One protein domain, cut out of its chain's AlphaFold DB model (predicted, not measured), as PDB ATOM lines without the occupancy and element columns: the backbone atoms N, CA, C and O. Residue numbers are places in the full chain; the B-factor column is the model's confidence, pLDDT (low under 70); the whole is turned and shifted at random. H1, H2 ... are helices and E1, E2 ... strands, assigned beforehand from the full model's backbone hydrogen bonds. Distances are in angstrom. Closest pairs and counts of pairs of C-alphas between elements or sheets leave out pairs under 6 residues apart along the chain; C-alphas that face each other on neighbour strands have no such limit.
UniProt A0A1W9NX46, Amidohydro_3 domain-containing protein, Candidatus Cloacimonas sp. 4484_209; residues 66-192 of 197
ATOM      1  N   LEU A  66     -64.498 -50.933   6.843       85.50
ATOM      2  CA  LEU A  66     -63.254 -50.836   7.611       85.50
ATOM      3  C   LEU A  66     -62.102 -50.264   6.772       85.50
ATOM      4  O   LEU A  66     -61.331 -49.446   7.267       85.50
ATOM      5  N   GLN A  67     -61.973 -50.682   5.511       83.94
ATOM      6  CA  GLN A  67     -60.912 -50.179   4.637       83.94
ATOM      7  C   GLN A  67     -61.131 -48.705   4.304       83.94
ATOM      8  O   GLN A  67     -60.166 -47.942   4.310       83.94
ATOM      9  N   GLU A  68     -62.383 -48.302   4.085       86.75
ATOM     10  CA  GLU A  68     -62.735 -46.905   3.838       86.75
ATOM     11  C   GLU A  68     -62.479 -46.043   5.076       86.75
ATOM     12  O   GLU A  68     -61.845 -44.995   4.979       86.75
ATOM     13  N   ALA A  69     -62.843 -46.522   6.269       87.44
ATOM     14  CA  ALA A  69     -62.500 -45.842   7.515       87.44
ATOM     15  C   ALA A  69     -60.977 -45.666   7.660       87.44
ATOM     16  O   ALA A  69     -60.507 -44.566   7.949       87.44
ATOM     17  N   ILE A  70     -60.192 -46.723   7.400       86.94
ATOM     18  CA  ILE A  70     -58.721 -46.652   7.402       86.94
ATOM     19  C   ILE A  70     -58.215 -45.626   6.387       86.94
ATOM     20  O   ILE A  70     -57.291 -44.878   6.696       86.94
ATOM     21  N   LYS A  71     -58.801 -45.579   5.188       85.75
ATOM     22  CA  LYS A  71     -58.420 -44.640   4.132       85.75
ATOM     23  C   LYS A  71     -58.674 -43.189   4.544       85.75
ATOM     24  O   LYS A  71     -57.766 -42.378   4.410       85.75
ATOM     25  N   ILE A  72     -59.851 -42.880   5.091       86.19
ATOM     26  CA  ILE A  72     -60.231 -41.524   5.530       86.19
ATOM     27  C   ILE A  72     -59.288 -40.994   6.625       86.19
ATOM     28  O   ILE A  72     -59.075 -39.789   6.729       86.19
ATOM     29  N   MET A  73     -58.684 -41.882   7.417       83.19
ATOM     30  CA  MET A  73     -57.715 -41.514   8.455       83.19
ATOM     31  C   MET A  73     -56.300 -41.225   7.932       83.19
ATOM     32  O   MET A  73     -55.453 -40.747   8.688       83.19
ATOM     33  N   ARG A  74     -56.005 -41.514   6.661       90.62
ATOM     34  CA  ARG A  74     -54.700 -41.231   6.049       90.62
ATOM     35  C   ARG A  74     -54.603 -39.775   5.620       90.62
ATOM     36  O   ARG A  74     -55.605 -39.095   5.417       90.62
ATOM     37  N   ILE A  75     -53.377 -39.303   5.408       94.50
ATOM     38  CA  ILE A  75     -53.178 -38.024   4.720       94.50
ATOM     39  C   ILE A  75     -53.656 -38.203   3.271       94.50
ATOM     40  O   ILE A  75     -53.098 -39.016   2.529       94.50
ATOM     41  N   ASN A  76     -54.701 -37.474   2.889       95.38
ATOM     42  CA  ASN A  76     -55.250 -37.501   1.537       95.38
ATOM     43  C   ASN A  76     -54.411 -36.606   0.614       95.38
ATOM     44  O   ASN A  76     -54.283 -35.417   0.883       95.38
ATOM     45  N   LEU A  77     -53.875 -37.170  -0.468       97.00
ATOM     46  CA  LEU A  77     -53.044 -36.495  -1.468       97.00
ATOM     47  C   LEU A  77     -53.768 -36.299  -2.810       97.00
ATOM     48  O   LEU A  77     -53.148 -35.867  -3.776       97.00
ATOM     49  N   SER A  78     -55.075 -36.571  -2.883       96.44
ATOM     50  CA  SER A  78     -55.866 -36.521  -4.122       96.44
ATOM     51  C   SER A  78     -56.002 -35.129  -4.743       96.44
ATOM     52  O   SER A  78     -56.555 -35.001  -5.828       96.44
ATOM     53  N   LYS A  79     -55.583 -34.082  -4.024       96.88
ATOM     54  CA  LYS A  79     -55.586 -32.685  -4.483       96.88
ATOM     55  C   LYS A  79     -54.189 -32.170  -4.835       96.88
ATOM     56  O   LYS A  79     -54.034 -30.980  -5.079       96.88
ATOM     57  N   ALA A  80     -53.167 -33.018  -4.761       96.75
ATOM     58  CA  ALA A  80     -51.837 -32.624  -5.178       96.75
ATOM     59  C   ALA A  80     -51.774 -32.579  -6.706       96.75
ATOM     60  O   ALA A  80     -52.132 -33.561  -7.354       96.75
ATOM     61  N   ASP A  81     -51.251 -31.480  -7.246       96.00
ATOM     62  CA  ASP A  81     -51.080 -31.267  -8.693       96.00
ATOM     63  C   ASP A  81     -49.601 -31.302  -9.128       96.00
ATOM     64  O   ASP A  81     -49.273 -31.126 -10.301       96.00
ATOM     65  N   ASN A  82     -48.691 -31.495  -8.170       96.56
ATOM     66  CA  ASN A  82     -47.253 -31.676  -8.358       96.56
ATOM     67  C   ASN A  82     -46.614 -32.223  -7.063       96.56
ATOM     68  O   ASN A  82     -47.269 -32.339  -6.020       96.56
ATOM     69  N   VAL A  83     -45.316 -32.540  -7.129       96.31
ATOM     70  CA  VAL A  83     -44.544 -33.093  -6.002       96.31
ATOM     71  C   VAL A  83     -44.488 -32.133  -4.809       96.31
ATOM     72  O   VAL A  83     -44.662 -32.574  -3.673       96.31
ATOM     73  N   ASP A  84     -44.286 -30.836  -5.042       95.69
ATOM     74  CA  ASP A  84     -44.152 -29.851  -3.963       95.69
ATOM     75  C   ASP A  84     -45.471 -29.665  -3.203       95.69
ATOM     76  O   ASP A  84     -45.498 -29.752  -1.975       95.69
ATOM     77  N   GLY A  85     -46.586 -29.533  -3.925       96.81
ATOM     78  CA  GLY A  85     -47.926 -29.464  -3.345       96.81
ATOM     79  C   GLY A  85     -48.273 -30.725  -2.555       96.81
ATOM     80  O   GLY A  85     -48.786 -30.638  -1.439       96.81
ATOM     81  N   MET A  86     -47.914 -31.908  -3.068       97.62
ATOM     82  CA  MET A  86     -48.037 -33.157  -2.312       97.62
ATOM     83  C   MET A  86     -47.218 -33.113  -1.014       97.62
ATOM     84  O   MET A  86     -47.703 -33.525   0.041       97.62
ATOM     85  N   PHE A  87     -45.979 -32.627  -1.067       97.50
ATOM     86  CA  PHE A  87     -45.120 -32.532   0.109       97.50
ATOM     87  C   PHE A  87     -45.635 -31.534   1.139       97.50
ATOM     88  O   PHE A  87     -45.530 -31.813   2.331       97.50
ATOM     89  N   ASP A  88     -46.237 -30.427   0.724       97.81
ATOM     90  CA  ASP A  88     -46.851 -29.478   1.650       97.81
ATOM     91  C   ASP A  88     -48.071 -30.081   2.354       97.81
ATOM     92  O   ASP A  88     -48.192 -29.969   3.576       97.81
ATOM     93  N   MET A  89     -48.904 -30.837   1.630       97.56
ATOM     94  CA  MET A  89     -49.997 -31.611   2.231       97.56
ATOM     95  C   MET A  89     -49.480 -32.642   3.247       97.56
ATOM     96  O   MET A  89     -50.064 -32.804   4.322       97.56
ATOM     97  N   ILE A  90     -48.368 -33.321   2.941       97.31
ATOM     98  CA  ILE A  90     -47.731 -34.267   3.867       97.31
ATOM     99  C   ILE A  90     -47.202 -33.539   5.103       97.31
ATOM    100  O   ILE A  90     -47.500 -33.971   6.213       97.31
ATOM    101  N   LYS A  91     -46.452 -32.440   4.950       96.44
ATOM    102  CA  LYS A  91     -45.915 -31.662   6.082       96.44
ATOM    103  C   LYS A  91     -47.024 -31.168   7.005       96.44
ATOM    104  O   LYS A  91     -46.882 -31.263   8.222       96.44
ATOM    105  N   GLU A  92     -48.127 -30.677   6.442       95.19
ATOM    106  CA  GLU A  92     -49.292 -30.269   7.225       95.19
ATOM    107  C   GLU A  92     -49.893 -31.465   7.970       95.19
ATOM    108  O   GLU A  92     -50.057 -31.433   9.190       95.19
ATOM    109  N   GLY A  93     -50.128 -32.568   7.257       91.75
ATOM    110  CA  GLY A  93     -50.661 -33.795   7.838       91.75
ATOM    111  C   GLY A  93     -49.756 -34.417   8.903       91.75
ATOM    112  O   GLY A  93     -50.273 -35.038   9.828       91.75
ATOM    113  N   LEU A  94     -48.433 -34.237   8.833       92.12
ATOM    114  CA  LEU A  94     -47.473 -34.734   9.824       92.12
ATOM    115  C   LEU A  94     -47.644 -34.077  11.202       92.12
ATOM    116  O   LEU A  94     -47.357 -34.725  12.206       92.12
ATOM    117  N   LYS A  95     -48.178 -32.848  11.286       91.12
ATOM    118  CA  LYS A  95     -48.373 -32.123  12.560       91.12
ATOM    119  C   LYS A  95     -49.283 -32.850  13.553       91.12
ATOM    120  O   LYS A  95     -49.235 -32.576  14.751       91.12
ATOM    121  N   GLN A  96     -50.127 -33.768  13.081       86.50
ATOM    122  CA  GLN A  96     -51.019 -34.544  13.949       86.50
ATOM    123  C   GLN A  96     -50.363 -35.800  14.550       86.50
ATOM    124  O   GLN A  96     -50.954 -36.415  15.444       86.50
ATOM    125  N   TYR A  97     -49.169 -36.172  14.077       88.25
ATOM    126  CA  TYR A  97     -48.451 -37.383  14.467       88.25
ATOM    127  C   TYR A  97     -47.319 -37.075  15.446       88.25
ATOM    128  O   TYR A  97     -46.709 -36.006  15.426       88.25
ATOM    129  N   LYS A  98     -47.024 -38.034  16.324       91.50
ATOM    130  CA  LYS A  98     -45.844 -37.988  17.191       91.50
ATOM    131  C   LYS A  98     -44.636 -38.547  16.446       91.50
ATOM    132  O   LYS A  98     -44.769 -39.349  15.526       91.50
ATOM    133  N   ARG A  99     -43.435 -38.166  16.880       93.12
ATOM    134  CA  ARG A  99     -42.183 -38.768  16.404       93.12
ATOM    135  C   ARG A  99     -42.228 -40.294  16.547       93.12
ATOM    136  O   ARG A  99     -42.562 -40.796  17.614       93.12
ATOM    137  N   GLY A 100     -41.839 -41.006  15.492       92.25
ATOM    138  CA  GLY A 100     -41.827 -42.471  15.442       92.25
ATOM    139  C   GLY A 100     -43.136 -43.124  14.988       92.25
ATOM    140  O   GLY A 100     -43.078 -44.274  14.543       92.25
ATOM    141  N   ASP A 101     -44.268 -42.404  15.018       92.44
ATOM    142  CA  ASP A 101     -45.544 -42.886  14.472       92.44
ATOM    143  C   ASP A 101     -45.362 -43.262  12.993       92.44
ATOM    144  O   ASP A 101     -44.660 -42.568  12.249       92.44
ATOM    145  N   THR A 102     -46.003 -44.350  12.567       93.94
ATOM    146  CA  THR A 102     -46.017 -44.794  11.168       93.94
ATOM    147  C   THR A 102     -47.114 -44.057  10.399       93.94
ATOM    148  O   THR A 102     -48.287 -44.173  10.743       93.94
ATOM    149  N   ILE A 103     -46.752 -43.336   9.335       94.44
ATOM    150  CA  ILE A 103     -47.687 -42.561   8.515       94.44
ATOM    151  C   ILE A 103     -47.879 -43.218   7.156       94.44
ATOM    152  O   ILE A 103     -46.923 -43.562   6.458       94.44
ATOM    153  N   ILE A 104     -49.145 -43.309   6.756       95.56
ATOM    154  CA  ILE A 104     -49.541 -43.630   5.392       95.56
ATOM    155  C   ILE A 104     -50.285 -42.420   4.826       95.56
ATOM    156  O   ILE A 104     -51.282 -41.974   5.394       95.56
ATOM    157  N   ALA A 105     -49.812 -41.912   3.695       96.38
ATOM    158  CA  ALA A 105     -50.534 -40.974   2.847       96.38
ATOM    159  C   ALA A 105     -50.991 -41.695   1.571       96.38
ATOM    160  O   ALA A 105     -50.409 -42.710   1.176       96.38
ATOM    161  N   SER A 106     -52.076 -41.263   0.941       95.81
ATOM    162  CA  SER A 106     -52.654 -41.994  -0.194       95.81
ATOM    163  C   SER A 106     -53.303 -41.081  -1.223       95.81
ATOM    164  O   SER A 106     -53.565 -39.918  -0.946       95.81
ATOM    165  N   ASP A 107     -53.587 -41.658  -2.386       96.06
ATOM    166  CA  ASP A 107     -54.392 -41.085  -3.467       96.06
ATOM    167  C   ASP A 107     -53.713 -39.986  -4.290       96.06
ATOM    168  O   ASP A 107     -54.393 -39.283  -5.027       96.06
ATOM    169  N   PHE A 108     -52.380 -39.870  -4.245       97.00
ATOM    170  CA  PHE A 108     -51.686 -39.048  -5.241       97.00
ATOM    171  C   PHE A 108     -51.818 -39.687  -6.634       97.00
ATOM    172  O   PHE A 108     -51.796 -40.920  -6.765       97.00
ATOM    173  N   ASP A 109     -51.943 -38.850  -7.664       97.00
ATOM    174  CA  ASP A 109     -51.997 -39.271  -9.064       97.00
ATOM    175  C   ASP A 109     -51.156 -38.345  -9.943       97.00
ATOM    176  O   ASP A 109     -51.608 -37.302 -10.409       97.00
ATOM    177  N   GLU A 110     -49.920 -38.756 -10.205       96.06
ATOM    178  CA  GLU A 110     -48.986 -37.990 -11.024       96.06
ATOM    179  C   GLU A 110     -49.335 -37.970 -12.520       96.06
ATOM    180  O   GLU A 110     -48.699 -37.245 -13.282       96.06
ATOM    181  N   SER A 111     -50.339 -38.742 -12.966       95.56
ATOM    182  CA  SER A 111     -50.701 -38.840 -14.390       95.56
ATOM    183  C   SER A 111     -51.120 -37.506 -15.000       95.56
ATOM    184  O   SER A 111     -50.899 -37.298 -16.197       95.56
ATOM    185  N   ASN A 112     -51.699 -36.629 -14.175       90.75
ATOM    186  CA  ASN A 112     -52.213 -35.316 -14.565       90.75
ATOM    187  C   ASN A 112     -51.290 -34.159 -14.155       90.75
ATOM    188  O   ASN A 112     -51.620 -33.001 -14.401       90.75
ATOM    189  N   TRP A 113     -50.143 -34.444 -13.530       96.44
ATOM    190  CA  TRP A 113     -49.203 -33.403 -13.118       96.44
ATOM    191  C   TRP A 113     -48.435 -32.852 -14.323       96.44
ATOM    192  O   TRP A 113     -48.109 -33.616 -15.238       96.44
ATOM    193  N   PRO A 114     -48.059 -31.557 -14.316       95.88
ATOM    194  CA  PRO A 114     -47.208 -30.980 -15.358       95.88
ATOM    195  C   PRO A 114     -45.887 -31.742 -15.526       95.88
ATOM    196  O   PRO A 114     -45.411 -31.942 -16.641       95.88
ATOM    197  N   VAL A 115     -45.322 -32.211 -14.409       94.50
ATOM    198  CA  VAL A 115     -44.165 -33.108 -14.374       94.50
ATOM    199  C   VAL A 115     -44.606 -34.429 -13.749       94.50
ATOM    200  O   VAL A 115     -44.910 -34.488 -12.557       94.50
ATOM    201  N   LYS A 116     -44.627 -35.499 -14.553       93.50
ATOM    202  CA  LYS A 116     -45.053 -36.849 -14.141       93.50
ATOM    203  C   LYS A 116     -43.962 -37.551 -13.339       93.50
ATOM    204  O   LYS A 116     -43.296 -38.465 -13.822       93.50
ATOM    205  N   GLN A 117     -43.743 -37.070 -12.125       91.50
ATOM    206  CA  GLN A 117     -42.699 -37.558 -11.242       91.50
ATOM    207  C   GLN A 117     -43.302 -38.267 -10.035       91.50
ATOM    208  O   GLN A 117     -43.987 -37.663  -9.214       91.50
ATOM    209  N   ILE A 118     -42.962 -39.544  -9.885       93.56
ATOM    210  CA  ILE A 118     -43.131 -40.260  -8.623       93.56
ATOM    211  C   ILE A 118     -41.910 -39.918  -7.754       93.56
ATOM    212  O   ILE A 118     -40.782 -40.103  -8.224       93.56
ATOM    213  N   PRO A 119     -42.082 -39.400  -6.525       94.44
ATOM    214  CA  PRO A 119     -40.947 -39.082  -5.667       94.44
ATOM    215  C   PRO A 119     -40.234 -40.361  -5.230       94.44
ATOM    216  O   PRO A 119     -40.816 -41.445  -5.215       94.44
ATOM    217  N   ASP A 120     -38.974 -40.236  -4.831       96.38
ATOM    218  CA  ASP A 120     -38.191 -41.361  -4.332       96.38
ATOM    219  C   ASP A 120     -38.066 -41.360  -2.797       96.38
ATOM    220  O   ASP A 120     -38.485 -40.442  -2.083       96.38
ATOM    221  N   ARG A 121     -37.444 -42.420  -2.280       97.94
ATOM    222  CA  ARG A 121     -37.098 -42.602  -0.866       97.94
ATOM    223  C   ARG A 121     -36.340 -41.412  -0.289       97.94
ATOM    224  O   ARG A 121     -36.595 -41.053   0.855       97.94
ATOM    225  N   ILE A 122     -35.398 -40.835  -1.037       98.00
ATOM    226  CA  ILE A 122     -34.512 -39.771  -0.545       98.00
ATOM    227  C   ILE A 122     -35.320 -38.490  -0.337       98.00
ATOM    228  O   ILE A 122     -35.134 -37.797   0.663       98.00
ATOM    229  N   MET A 123     -36.246 -38.189  -1.245       97.56
ATOM    230  CA  MET A 123     -37.180 -37.082  -1.072       97.56
ATOM    231  C   MET A 123     -38.067 -37.298   0.159       97.56
ATOM    232  O   MET A 123     -38.191 -36.398   0.987       97.56
ATOM    233  N   LEU A 124     -38.615 -38.505   0.344       98.31
ATOM    234  CA  LEU A 124     -39.437 -38.804   1.522       98.31
ATOM    235  C   LEU A 124     -38.645 -38.794   2.838       98.31
ATOM    236  O   LEU A 124     -39.191 -38.391   3.864       98.31
ATOM    237  N   ASP A 125     -37.369 -39.188   2.829       98.44
ATOM    238  CA  ASP A 125     -36.479 -39.082   3.993       98.44
ATOM    239  C   ASP A 125     -36.298 -37.620   4.427       98.44
ATOM    240  O   ASP A 125     -36.280 -37.336   5.623       98.44
ATOM    241  N   LYS A 126     -36.212 -36.680   3.474       97.56
ATOM    242  CA  LYS A 126     -36.124 -35.239   3.772       97.56
ATOM    243  C   LYS A 126     -37.429 -34.687   4.346       97.56
ATOM    244  O   LYS A 126     -37.390 -33.859   5.251       97.56
ATOM    245  N   ILE A 127     -38.571 -35.133   3.825       96.75
ATOM    246  CA  ILE A 127     -39.898 -34.669   4.259       96.75
ATOM    247  C   ILE A 127     -40.292 -35.249   5.620       96.75
ATOM    248  O   ILE A 127     -40.945 -34.575   6.414       96.75
ATOM    249  N   SER A 128     -39.892 -36.487   5.907       97.19
ATOM    250  CA  SER A 128     -40.260 -37.193   7.134       97.19
ATOM    251  C   SER A 128     -39.044 -37.884   7.768       97.19
ATOM    252  O   SER A 128     -38.962 -39.113   7.803       97.19
ATOM    253  N   PRO A 129     -38.071 -37.115   8.294       96.88
ATOM    254  CA  PRO A 129     -36.808 -37.672   8.789       96.88
ATOM    255  C   PRO A 129     -36.950 -38.430  10.115       96.88
ATOM    256  O   PRO A 129     -36.059 -39.181  10.508       96.88
ATOM    257  N   GLN A 130     -38.050 -38.217  10.838       96.44
ATOM    258  CA  GLN A 130     -38.270 -38.756  12.183       96.44
ATOM    259  C   GLN A 130     -39.387 -39.801  12.248       96.44
ATOM    260  O   GLN A 130     -39.625 -40.385  13.309       96.44
ATOM    261  N   ASN A 131     -40.064 -40.047  11.129       96.19
ATOM    262  CA  ASN A 131     -41.241 -40.891  11.075       96.19
ATOM    263  C   ASN A 131     -41.179 -41.835   9.867       96.19
ATOM    264  O   ASN A 131     -40.836 -41.403   8.767       96.19
ATOM    265  N   PRO A 132     -41.514 -43.125  10.027       97.56
ATOM    266  CA  PRO A 132     -41.813 -43.995   8.897       97.56
ATOM    267  C   PRO A 132     -42.936 -43.396   8.042       97.56
ATOM    268  O   PRO A 132     -44.038 -43.188   8.542       97.56
ATOM    269  N   LEU A 133     -42.662 -43.139   6.763       97.94
ATOM    270  CA  LEU A 133     -43.627 -42.582   5.816       97.94
ATOM    271  C   LEU A 133     -43.757 -43.493   4.598       97.94
ATOM    272  O   LEU A 133     -42.759 -43.844   3.965       97.94
ATOM    273  N   VAL A 134     -45.003 -43.815   4.252       98.06
ATOM    274  CA  VAL A 134     -45.378 -44.452   2.990       98.06
ATOM    275  C   VAL A 134     -46.400 -43.581   2.273       98.06
ATOM    276  O   VAL A 134     -47.409 -43.200   2.861       98.06
ATOM    277  N   ILE A 135     -46.175 -43.299   0.993       98.12
ATOM    278  CA  ILE A 135     -47.182 -42.693   0.118       98.12
ATOM    279  C   ILE A 135     -47.690 -43.753  -0.858       98.12
ATOM    280  O   ILE A 135     -46.893 -44.474  -1.454       98.12
ATOM    281  N   ARG A 136     -49.007 -43.886  -1.022       97.75
ATOM    282  CA  ARG A 136     -49.617 -44.848  -1.954       97.75
ATOM    283  C   ARG A 136     -50.341 -44.123  -3.080       97.75
ATOM    284  O   ARG A 136     -51.162 -43.247  -2.821       97.75
ATOM    285  N   ARG A 137     -50.059 -44.521  -4.314       97.56
ATOM    286  CA  ARG A 137     -50.693 -43.980  -5.517       97.56
ATOM    287  C   ARG A 137     -52.178 -44.341  -5.554       97.56
ATOM    288  O   ARG A 137     -52.570 -45.381  -5.015       97.56
ATOM    289  N   ILE A 138     -52.985 -43.535  -6.242       95.94
ATOM    290  CA  ILE A 138     -54.436 -43.734  -6.386       95.94
ATOM    291  C   ILE A 138     -54.829 -45.126  -6.904       95.94
ATOM    292  O   ILE A 138     -55.828 -45.688  -6.465       95.94
ATOM    293  N   CYS A 139     -54.023 -45.734  -7.782       94.50
ATOM    294  CA  CYS A 139     -54.320 -47.067  -8.309       94.50
ATOM    295  C   CYS A 139     -54.199 -48.175  -7.255       94.50
ATOM    296  O   CYS A 139     -54.642 -49.286  -7.505       94.50
ATOM    297  N   GLY A 140     -53.553 -47.919  -6.115       95.12
ATOM    298  CA  GLY A 140     -53.334 -48.910  -5.063       95.12
ATOM    299  C   GLY A 140     -52.201 -49.907  -5.324       95.12
ATOM    300  O   GLY A 140     -51.852 -50.625  -4.395       95.12
ATOM    301  N   HIS A 141     -51.597 -49.913  -6.518       97.06
ATOM    302  CA  HIS A 141     -50.565 -50.879  -6.938       97.06
ATOM    303  C   HIS A 141     -49.131 -50.355  -6.795       97.06
ATOM    304  O   HIS A 141     -48.182 -51.132  -6.856       97.06
ATOM    305  N   ILE A 142     -48.962 -49.044  -6.601       97.75
ATOM    306  CA  ILE A 142     -47.658 -48.392  -6.444       97.75
ATOM    307  C   ILE A 142     -47.643 -47.634  -5.121       97.75
ATOM    308  O   ILE A 142     -48.590 -46.919  -4.785       97.75
ATOM    309  N   ALA A 143     -46.552 -47.766  -4.376       98.25
ATOM    310  CA  ALA A 143     -46.263 -46.936  -3.218       98.25
ATOM    311  C   ALA A 143     -44.775 -46.595  -3.150       98.25
ATOM    312  O   ALA A 143     -43.947 -47.266  -3.762       98.25
ATOM    313  N   VAL A 144     -44.434 -45.571  -2.375       98.50
ATOM    314  CA  VAL A 144     -43.047 -45.203  -2.082       98.50
ATOM    315  C   VAL A 144     -42.886 -45.083  -0.578       98.50
ATOM    316  O   VAL A 144     -43.689 -44.430   0.086       98.50
ATOM    317  N   ALA A 145     -41.865 -45.741  -0.040       98.50
ATOM    318  CA  ALA A 145     -41.526 -45.720   1.374       98.50
ATOM    319  C   ALA A 145     -40.199 -44.992   1.610       98.50
ATOM    320  O   ALA A 145     -39.236 -45.165   0.859       98.50
ATOM    321  N   ASN A 146     -40.132 -44.217   2.693       98.56
ATOM    322  CA  ASN A 146     -38.870 -43.675   3.186       98.56
ATOM    323  C   ASN A 146     -38.021 -44.765   3.870       98.56
ATOM    324  O   ASN A 146     -38.460 -45.898   4.086       98.56
ATOM    325  N   THR A 147     -36.788 -44.432   4.244       98.50
ATOM    326  CA  THR A 147     -35.844 -45.372   4.859       98.50
ATOM    327  C   THR A 147     -36.381 -45.972   6.156       98.50
ATOM    328  O   THR A 147     -36.187 -47.161   6.415       98.50
ATOM    329  N   LEU A 148     -37.069 -45.176   6.976       97.94
ATOM    330  CA  LEU A 148     -37.639 -45.644   8.240       97.94
ATOM    331  C   LEU A 148     -38.783 -46.645   8.023       97.94
ATOM    332  O   LEU A 148     -38.860 -47.636   8.747       97.94
ATOM    333  N   ALA A 149     -39.631 -46.431   7.016       97.69
ATOM    334  CA  ALA A 149     -40.694 -47.362   6.649       97.69
ATOM    335  C   ALA A 149     -40.146 -48.651   6.029       97.69
ATOM    336  O   ALA A 149     -40.571 -49.733   6.424       97.69
ATOM    337  N   LEU A 150     -39.146 -48.567   5.146       97.88
ATOM    338  CA  LEU A 150     -38.519 -49.747   4.535       97.88
ATOM    339  C   LEU A 150     -37.914 -50.706   5.569       97.88
ATOM    340  O   LEU A 150     -37.971 -51.917   5.378       97.88
ATOM    341  N   LYS A 151     -37.372 -50.186   6.679       96.62
ATOM    342  CA  LYS A 151     -36.840 -51.008   7.783       96.62
ATOM    343  C   LYS A 151     -37.905 -51.860   8.478       96.62
ATOM    344  O   LYS A 151     -37.553 -52.857   9.099       96.62
ATOM    345  N   LYS A 152     -39.182 -51.475   8.392       94.69
ATOM    346  CA  LYS A 152     -40.307 -52.224   8.975       94.69
ATOM    347  C   LYS A 152     -40.845 -53.316   8.043       94.69
ATOM    348  O   LYS A 152     -41.635 -54.145   8.481       94.69
ATOM    349  N   ILE A 153     -40.432 -53.334   6.774       95.12
ATOM    350  CA  ILE A 153     -40.909 -54.316   5.798       95.12
ATOM    351  C   ILE A 153     -40.083 -55.596   5.922       95.12
ATOM    352  O   ILE A 153     -38.866 -55.590   5.736       95.12
ATOM    353  N   GLY A 154     -40.760 -56.707   6.216       91.94
ATOM    354  CA  GLY A 154     -40.145 -58.032   6.256       91.94
ATOM    355  C   GLY A 154     -39.632 -58.490   4.886       91.94
ATOM    356  O   GLY A 154     -40.155 -58.103   3.842       91.94
ATOM    357  N   ASN A 155     -38.628 -59.368   4.875       90.25
ATOM    358  CA  ASN A 155     -38.023 -59.883   3.636       90.25
ATOM    359  C   ASN A 155     -38.950 -60.817   2.828       90.25
ATOM    360  O   ASN A 155     -38.617 -61.174   1.702       90.25
ATOM    361  N   ASN A 156     -40.090 -61.228   3.392       92.56
ATOM    362  CA  ASN A 156     -41.087 -62.077   2.736       92.56
ATOM    363  C   ASN A 156     -41.928 -61.331   1.686       92.56
ATOM    364  O   ASN A 156     -42.613 -61.975   0.896       92.56
ATOM    365  N   TRP A 157     -41.900 -59.999   1.692       94.31
ATOM    366  CA  TRP A 157     -42.664 -59.166   0.773       94.31
ATOM    367  C   TRP A 157     -41.926 -58.948  -0.548       94.31
ATOM    368  O   TRP A 157     -40.739 -58.606  -0.560       94.31
ATOM    369  N   LYS A 158     -42.631 -59.119  -1.669       93.88
ATOM    370  CA  LYS A 158     -42.066 -58.936  -3.016       93.88
ATOM    371  C   LYS A 158     -42.308 -57.517  -3.541       93.88
ATOM    372  O   LYS A 158     -43.085 -56.753  -2.983       93.88
ATOM    373  N   GLY A 159     -41.608 -57.154  -4.617       94.00
ATOM    374  CA  GLY A 159     -41.819 -55.872  -5.300       94.00
ATOM    375  C   GLY A 159     -41.231 -54.652  -4.585       94.00
ATOM    376  O   GLY A 159     -41.650 -53.539  -4.869       94.00
ATOM    377  N   VAL A 160     -40.270 -54.824  -3.667       97.06
ATOM    378  CA  VAL A 160     -39.629 -53.714  -2.935       97.06
ATOM    379  C   VAL A 160     -38.289 -53.336  -3.567       97.06
ATOM    380  O   VAL A 160     -37.310 -54.078  -3.464       97.06
ATOM    381  N   ASN A 161     -38.191 -52.135  -4.134       96.62
ATOM    382  CA  ASN A 161     -36.912 -51.541  -4.505       96.62
ATOM    383  C   ASN A 161     -36.347 -50.737  -3.325       96.62
ATOM    384  O   ASN A 161     -36.694 -49.578  -3.117       96.62
ATOM    385  N   LYS A 162     -35.428 -51.329  -2.552       93.62
ATOM    386  CA  LYS A 162     -34.837 -50.674  -1.366       93.62
ATOM    387  C   LYS A 162     -34.003 -49.423  -1.691       93.62
ATOM    388  O   LYS A 162     -33.816 -48.587  -0.811       93.62
ATOM    389  N   LYS A 163     -33.497 -49.275  -2.925       94.81
ATOM    390  CA  LYS A 163     -32.705 -48.097  -3.325       94.81
ATOM    391  C   LYS A 163     -33.607 -46.880  -3.519       94.81
ATOM    392  O   LYS A 163     -33.352 -45.840  -2.908       94.81
ATOM    393  N   THR A 164     -34.659 -47.035  -4.323       96.69
ATOM    394  CA  THR A 164     -35.595 -45.955  -4.679       96.69
ATOM    395  C   THR A 164     -36.763 -45.822  -3.707       96.69
ATOM    396  O   THR A 164     -37.432 -44.800  -3.713       96.69
ATOM    397  N   GLY A 165     -37.027 -46.839  -2.887       97.50
ATOM    398  CA  GLY A 165     -38.196 -46.932  -2.009       97.50
ATOM    399  C   GLY A 165     -39.499 -47.276  -2.718       97.50
ATOM    400  O   GLY A 165     -40.520 -47.380  -2.045       97.50
ATOM    401  N   VAL A 166     -39.479 -47.465  -4.040       97.88
ATOM    402  CA  VAL A 166     -40.661 -47.849  -4.821       97.88
ATOM    403  C   VAL A 166     -41.065 -49.281  -4.480       97.88
ATOM    404  O   VAL A 166     -40.224 -50.179  -4.402       97.88
ATOM    405  N   MET A 167     -42.363 -49.481  -4.286       98.06
ATOM    406  CA  MET A 167     -42.991 -50.745  -3.928       98.06
ATOM    407  C   MET A 167     -44.148 -51.019  -4.888       98.06
ATOM    408  O   MET A 167     -44.955 -50.118  -5.128       98.06
ATOM    409  N   THR A 168     -44.241 -52.241  -5.414       97.62
ATOM    410  CA  THR A 168     -45.267 -52.639  -6.391       97.62
ATOM    411  C   THR A 168     -46.071 -53.858  -5.941       97.62
ATOM    412  O   THR A 168     -45.572 -54.700  -5.193       97.62
ATOM    413  N   GLU A 169     -47.316 -53.948  -6.414       96.25
ATOM    414  CA  GLU A 169     -48.212 -55.105  -6.275       96.25
ATOM    415  C   GLU A 169     -48.431 -55.568  -4.824       96.25
ATOM    416  O   GLU A 169     -49.202 -54.971  -4.071       96.25
ATOM    417  N   ASP A 170     -47.736 -56.629  -4.423       94.75
ATOM    418  CA  ASP A 170     -47.915 -57.348  -3.164       94.75
ATOM    419  C   ASP A 170     -47.875 -56.410  -1.946       94.75
ATOM    420  O   ASP A 170     -48.727 -56.476  -1.058       94.75
ATOM    421  N   VAL A 171     -46.939 -55.461  -1.937       96.31
ATOM    422  CA  VAL A 171     -46.745 -54.549  -0.804       96.31
ATOM    423  C   VAL A 171     -47.839 -53.479  -0.709       96.31
ATOM    424  O   VAL A 171     -48.474 -53.389   0.345       96.31
ATOM    425  N   PRO A 172     -48.124 -52.666  -1.748       95.88
ATOM    426  CA  PRO A 172     -49.175 -51.648  -1.659       95.88
ATOM    427  C   PRO A 172     -50.592 -52.217  -1.459       95.88
ATOM    428  O   PRO A 172     -51.417 -51.571  -0.794       95.88
ATOM    429  N   LEU A 173     -50.857 -53.431  -1.966       94.56
ATOM    430  CA  LEU A 173     -52.124 -54.146  -1.774       94.56
ATOM    431  C   LEU A 173     -52.281 -54.679  -0.343       94.56
ATOM    432  O   LEU A 173     -53.385 -54.675   0.199       94.56
ATOM    433  N   ASN A 174     -51.179 -55.040   0.317       94.31
ATOM    434  CA  ASN A 174     -51.170 -55.512   1.704       94.31
ATOM    435  C   ASN A 174     -50.680 -54.458   2.711       94.31
ATOM    436  O   ASN A 174     -50.302 -54.793   3.835       94.31
ATOM    437  N   ILE A 175     -50.716 -53.172   2.353       93.69
ATOM    438  CA  ILE A 175     -50.107 -52.096   3.150       93.69
ATOM    439  C   ILE A 175     -50.591 -52.066   4.609       93.69
ATOM    440  O   ILE A 175     -49.791 -51.848   5.509       93.69
ATOM    441  N   ASN A 176     -51.869 -52.364   4.864       91.75
ATOM    442  CA  ASN A 176     -52.440 -52.389   6.218       91.75
ATOM    443  C   ASN A 176     -52.002 -53.607   7.043       91.75
ATOM    444  O   ASN A 176     -52.110 -53.589   8.263       91.75
ATOM    445  N   ARG A 177     -51.531 -54.677   6.395       91.50
ATOM    446  CA  ARG A 177     -50.949 -55.838   7.077       91.50
ATOM    447  C   ARG A 177     -49.499 -55.572   7.474       91.50
ATOM    448  O   ARG A 177     -49.051 -56.058   8.504       91.50
ATOM    449  N   ILE A 178     -48.781 -54.809   6.652       93.50
ATOM    450  CA  ILE A 178     -47.377 -54.434   6.876       93.50
ATOM    451  C   ILE A 178     -47.280 -53.301   7.900       93.50
ATOM    452  O   ILE A 178     -46.443 -53.326   8.796       93.50
ATOM    453  N   PHE A 179     -48.165 -52.319   7.765       92.19
ATOM    454  CA  PHE A 179     -48.251 -51.128   8.594       92.19
ATOM    455  C   PHE A 179     -49.645 -51.082   9.228       92.19
ATOM    456  O   PHE A 179     -50.511 -50.331   8.765       92.19
ATOM    457  N   PRO A 180     -49.910 -51.932  10.237       87.62
ATOM    458  CA  PRO A 180     -51.197 -51.928  10.905       87.62
ATOM    459  C   PRO A 180     -51.419 -50.583  11.609       87.62
ATOM    460  O   PRO A 180     -50.467 -49.987  12.119       87.62
ATOM    461  N   PRO A 181     -52.667 -50.096  11.652       78.31
ATOM    462  CA  PRO A 181     -52.985 -48.890  12.396       78.31
ATOM    463  C   PRO A 181     -52.666 -49.067  13.889       78.31
ATOM    464  O   PRO A 181     -53.131 -50.011  14.525       78.31
ATOM    465  N   GLU A 182     -51.844 -48.177  14.449       71.38
ATOM    466  CA  GLU A 182     -51.431 -48.225  15.862       71.38
ATOM    467  C   GLU A 182     -52.561 -47.784  16.813       71.38
ATOM    468  O   GLU A 182     -53.507 -47.139  16.403       71.38
ATOM    469  N   SER A 183     -52.498 -48.047  18.121       56.66
ATOM    470  CA  SER A 183     -53.563 -47.637  19.071       56.66
ATOM    471  C   SER A 183     -53.785 -46.113  19.157       56.66
ATOM    472  O   SER A 183     -54.867 -45.636  19.507       56.66
ATOM    473  N   SER A 184     -52.783 -45.329  18.755       54.00
ATOM    474  CA  SER A 184     -52.860 -43.888  18.514       54.00
ATOM    475  C   SER A 184     -53.905 -43.475  17.464       54.00
ATOM    476  O   SER A 184     -54.318 -42.313  17.465       54.00
ATOM    477  N   PHE A 185     -54.358 -44.418  16.633       54.66
ATOM    478  CA  PHE A 185     -55.394 -44.322  15.599       54.66
ATOM    479  C   PHE A 185     -56.772 -43.927  16.152       54.66
ATOM    480  O   PHE A 185     -57.524 -43.219  15.486       54.66
ATOM    481  N   CYS A 186     -57.071 -44.229  17.422       52.06
ATOM    482  CA  CYS A 186     -58.288 -43.746  18.091       52.06
ATOM    483  C   CYS A 186     -58.304 -42.222  18.324       52.06
ATOM    484  O   CYS A 186     -59.365 -41.634  18.537       52.06
ATOM    485  N   ARG A 187     -57.149 -41.537  18.278       52.75
ATOM    486  CA  ARG A 187     -57.068 -40.093  18.577       52.75
ATOM    487  C   ARG A 187     -57.701 -39.213  17.499       52.75
ATOM    488  O   ARG A 187     -58.135 -38.112  17.825       52.75
ATOM    489  N   TRP A 188     -57.779 -39.681  16.252       54.38
ATOM    490  CA  TRP A 188     -58.516 -38.994  15.187       54.38
ATOM    491  C   TRP A 188     -60.031 -39.111  15.404       54.38
ATOM    492  O   TRP A 188     -60.729 -38.098  15.404       54.38
ATOM    493  N   PHE A 189     -60.521 -40.311  15.741       51.16
ATOM    494  CA  PHE A 189     -61.933 -40.549  16.065       51.16
ATOM    495  C   PHE A 189     -62.424 -39.654  17.217       51.16
ATOM    496  O   PHE A 189     -63.477 -39.027  17.121       51.16
ATOM    497  N   HIS A 190     -61.613 -39.497  18.270       48.06
ATOM    498  CA  HIS A 190     -61.926 -38.584  19.374       48.06
ATOM    499  C   HIS A 190     -61.904 -37.096  18.987       48.06
ATOM    500  O   HIS A 190     -62.619 -36.305  19.599       48.06
ATOM    501  N   ARG A 191     -61.120 -36.680  17.981       50.72
ATOM    502  CA  ARG A 191     -61.146 -35.289  17.492       50.72
ATOM    503  C   ARG A 191     -62.384 -35.004  16.649       50.72
ATOM    504  O   ARG A 191     -62.995 -33.968  16.869       50.72
ATOM    505  N   CYS A 192     -62.806 -35.924  15.779       46.47
ATOM    506  CA  CYS A 192     -64.040 -35.767  14.999       46.47
ATOM    507  C   CYS A 192     -65.299 -35.701  15.877       46.47
ATOM    508  O   CYS A 192     -66.239 -34.982  15.549       46.47
TER     509      CYS A 192
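What this domain is: This is residues 66 to 192 of the 197 residues of the protein "Amidohydro_3 domain-containing protein" of Candidatus Cloacimonas sp. 4484_209 (UniProt A0A1W9NX46). A small twisted sheet of four strands, E1 to E4, forms the core, with helices H2 and H3 over one face and the short helices H4 and H5 on the other. H1 and H6 only graze the sheet, and the last helix, H7, is set off from it, its centre 18.6 A from the mean of the C-alphas. The printed part has 127 residues with seven named helices and four named strands, in the order H1 H2 E1 H3 E2 E3 H4 E4 H5 H6 H7. The class is mixed, helices and strands, and the mixed sheet runs E1 E2 E3 E4. The whole is compact, with a radius of gyration of the C-alphas of 13.6 A and spans of 38 by 34 by 27 A.

How they stand to each other: H1, residues 66 to 72, only grazes the sheet, with residues 70 to 72. H2, residues 83 to 94, is on the sheet at a height of 9.5 A; its closest C-alpha pair to E1, residues 103 to 108, is Ile 90 and Ala 105, 7.3 A. E1, H3 and E2, residues 121 to 127 and 133 to 137 for the last two, form a strand-helix-strand unit, two parallel neighbour strands with a helix between, whose crossover is right-handed. N 105 and O 134 are 2.9 A apart. H2 and H3 only just touch, with 3 pairs of C-alphas within 8 A, the closest Lys 91 and Ile 127 at 7.0 A. E2 and E3, residues 142 to 145, are an antiparallel hairpin, with N 135 and O 144 2.9 A apart. H4, residues 147 to 150, touches H3; the closest C-alphas are those of Asp 125 and Thr 147, 6.4 A. E4, residues 166 to 168, is antiparallel to E3, with N 167 and O 143 2.8 A apart. H5, residues 170 to 173, is on the same face as H4. H6, residues 175 to 178, only grazes the sheet. H7, residues 183 to 192, is not on it. Each O i to N i+4 pair is within hydrogen-bond range in H1, H2 and H3; in H7 3 of 6 are, and H4, H5 and H6 are too short for such a pair.

Where its parts are: H1 begins at C-alpha 66, (-63.254, -50.836, 7.611). From first to last C-alpha, H2 measures 16.2 A, E1 14.7 A, E2 13.4 A and H7 16.3 A. H7 ends at C-alpha 192, (-64.040, -35.767, 14.999).

The domain as a whole: The two C-alphas farthest apart are those of Pro 114 and Ser 183, 38.8 A. The printed part has no cut. The links E1 to H3 and H4 to E4 are long. Residues 183 to 192 are under 70 in pLDDT.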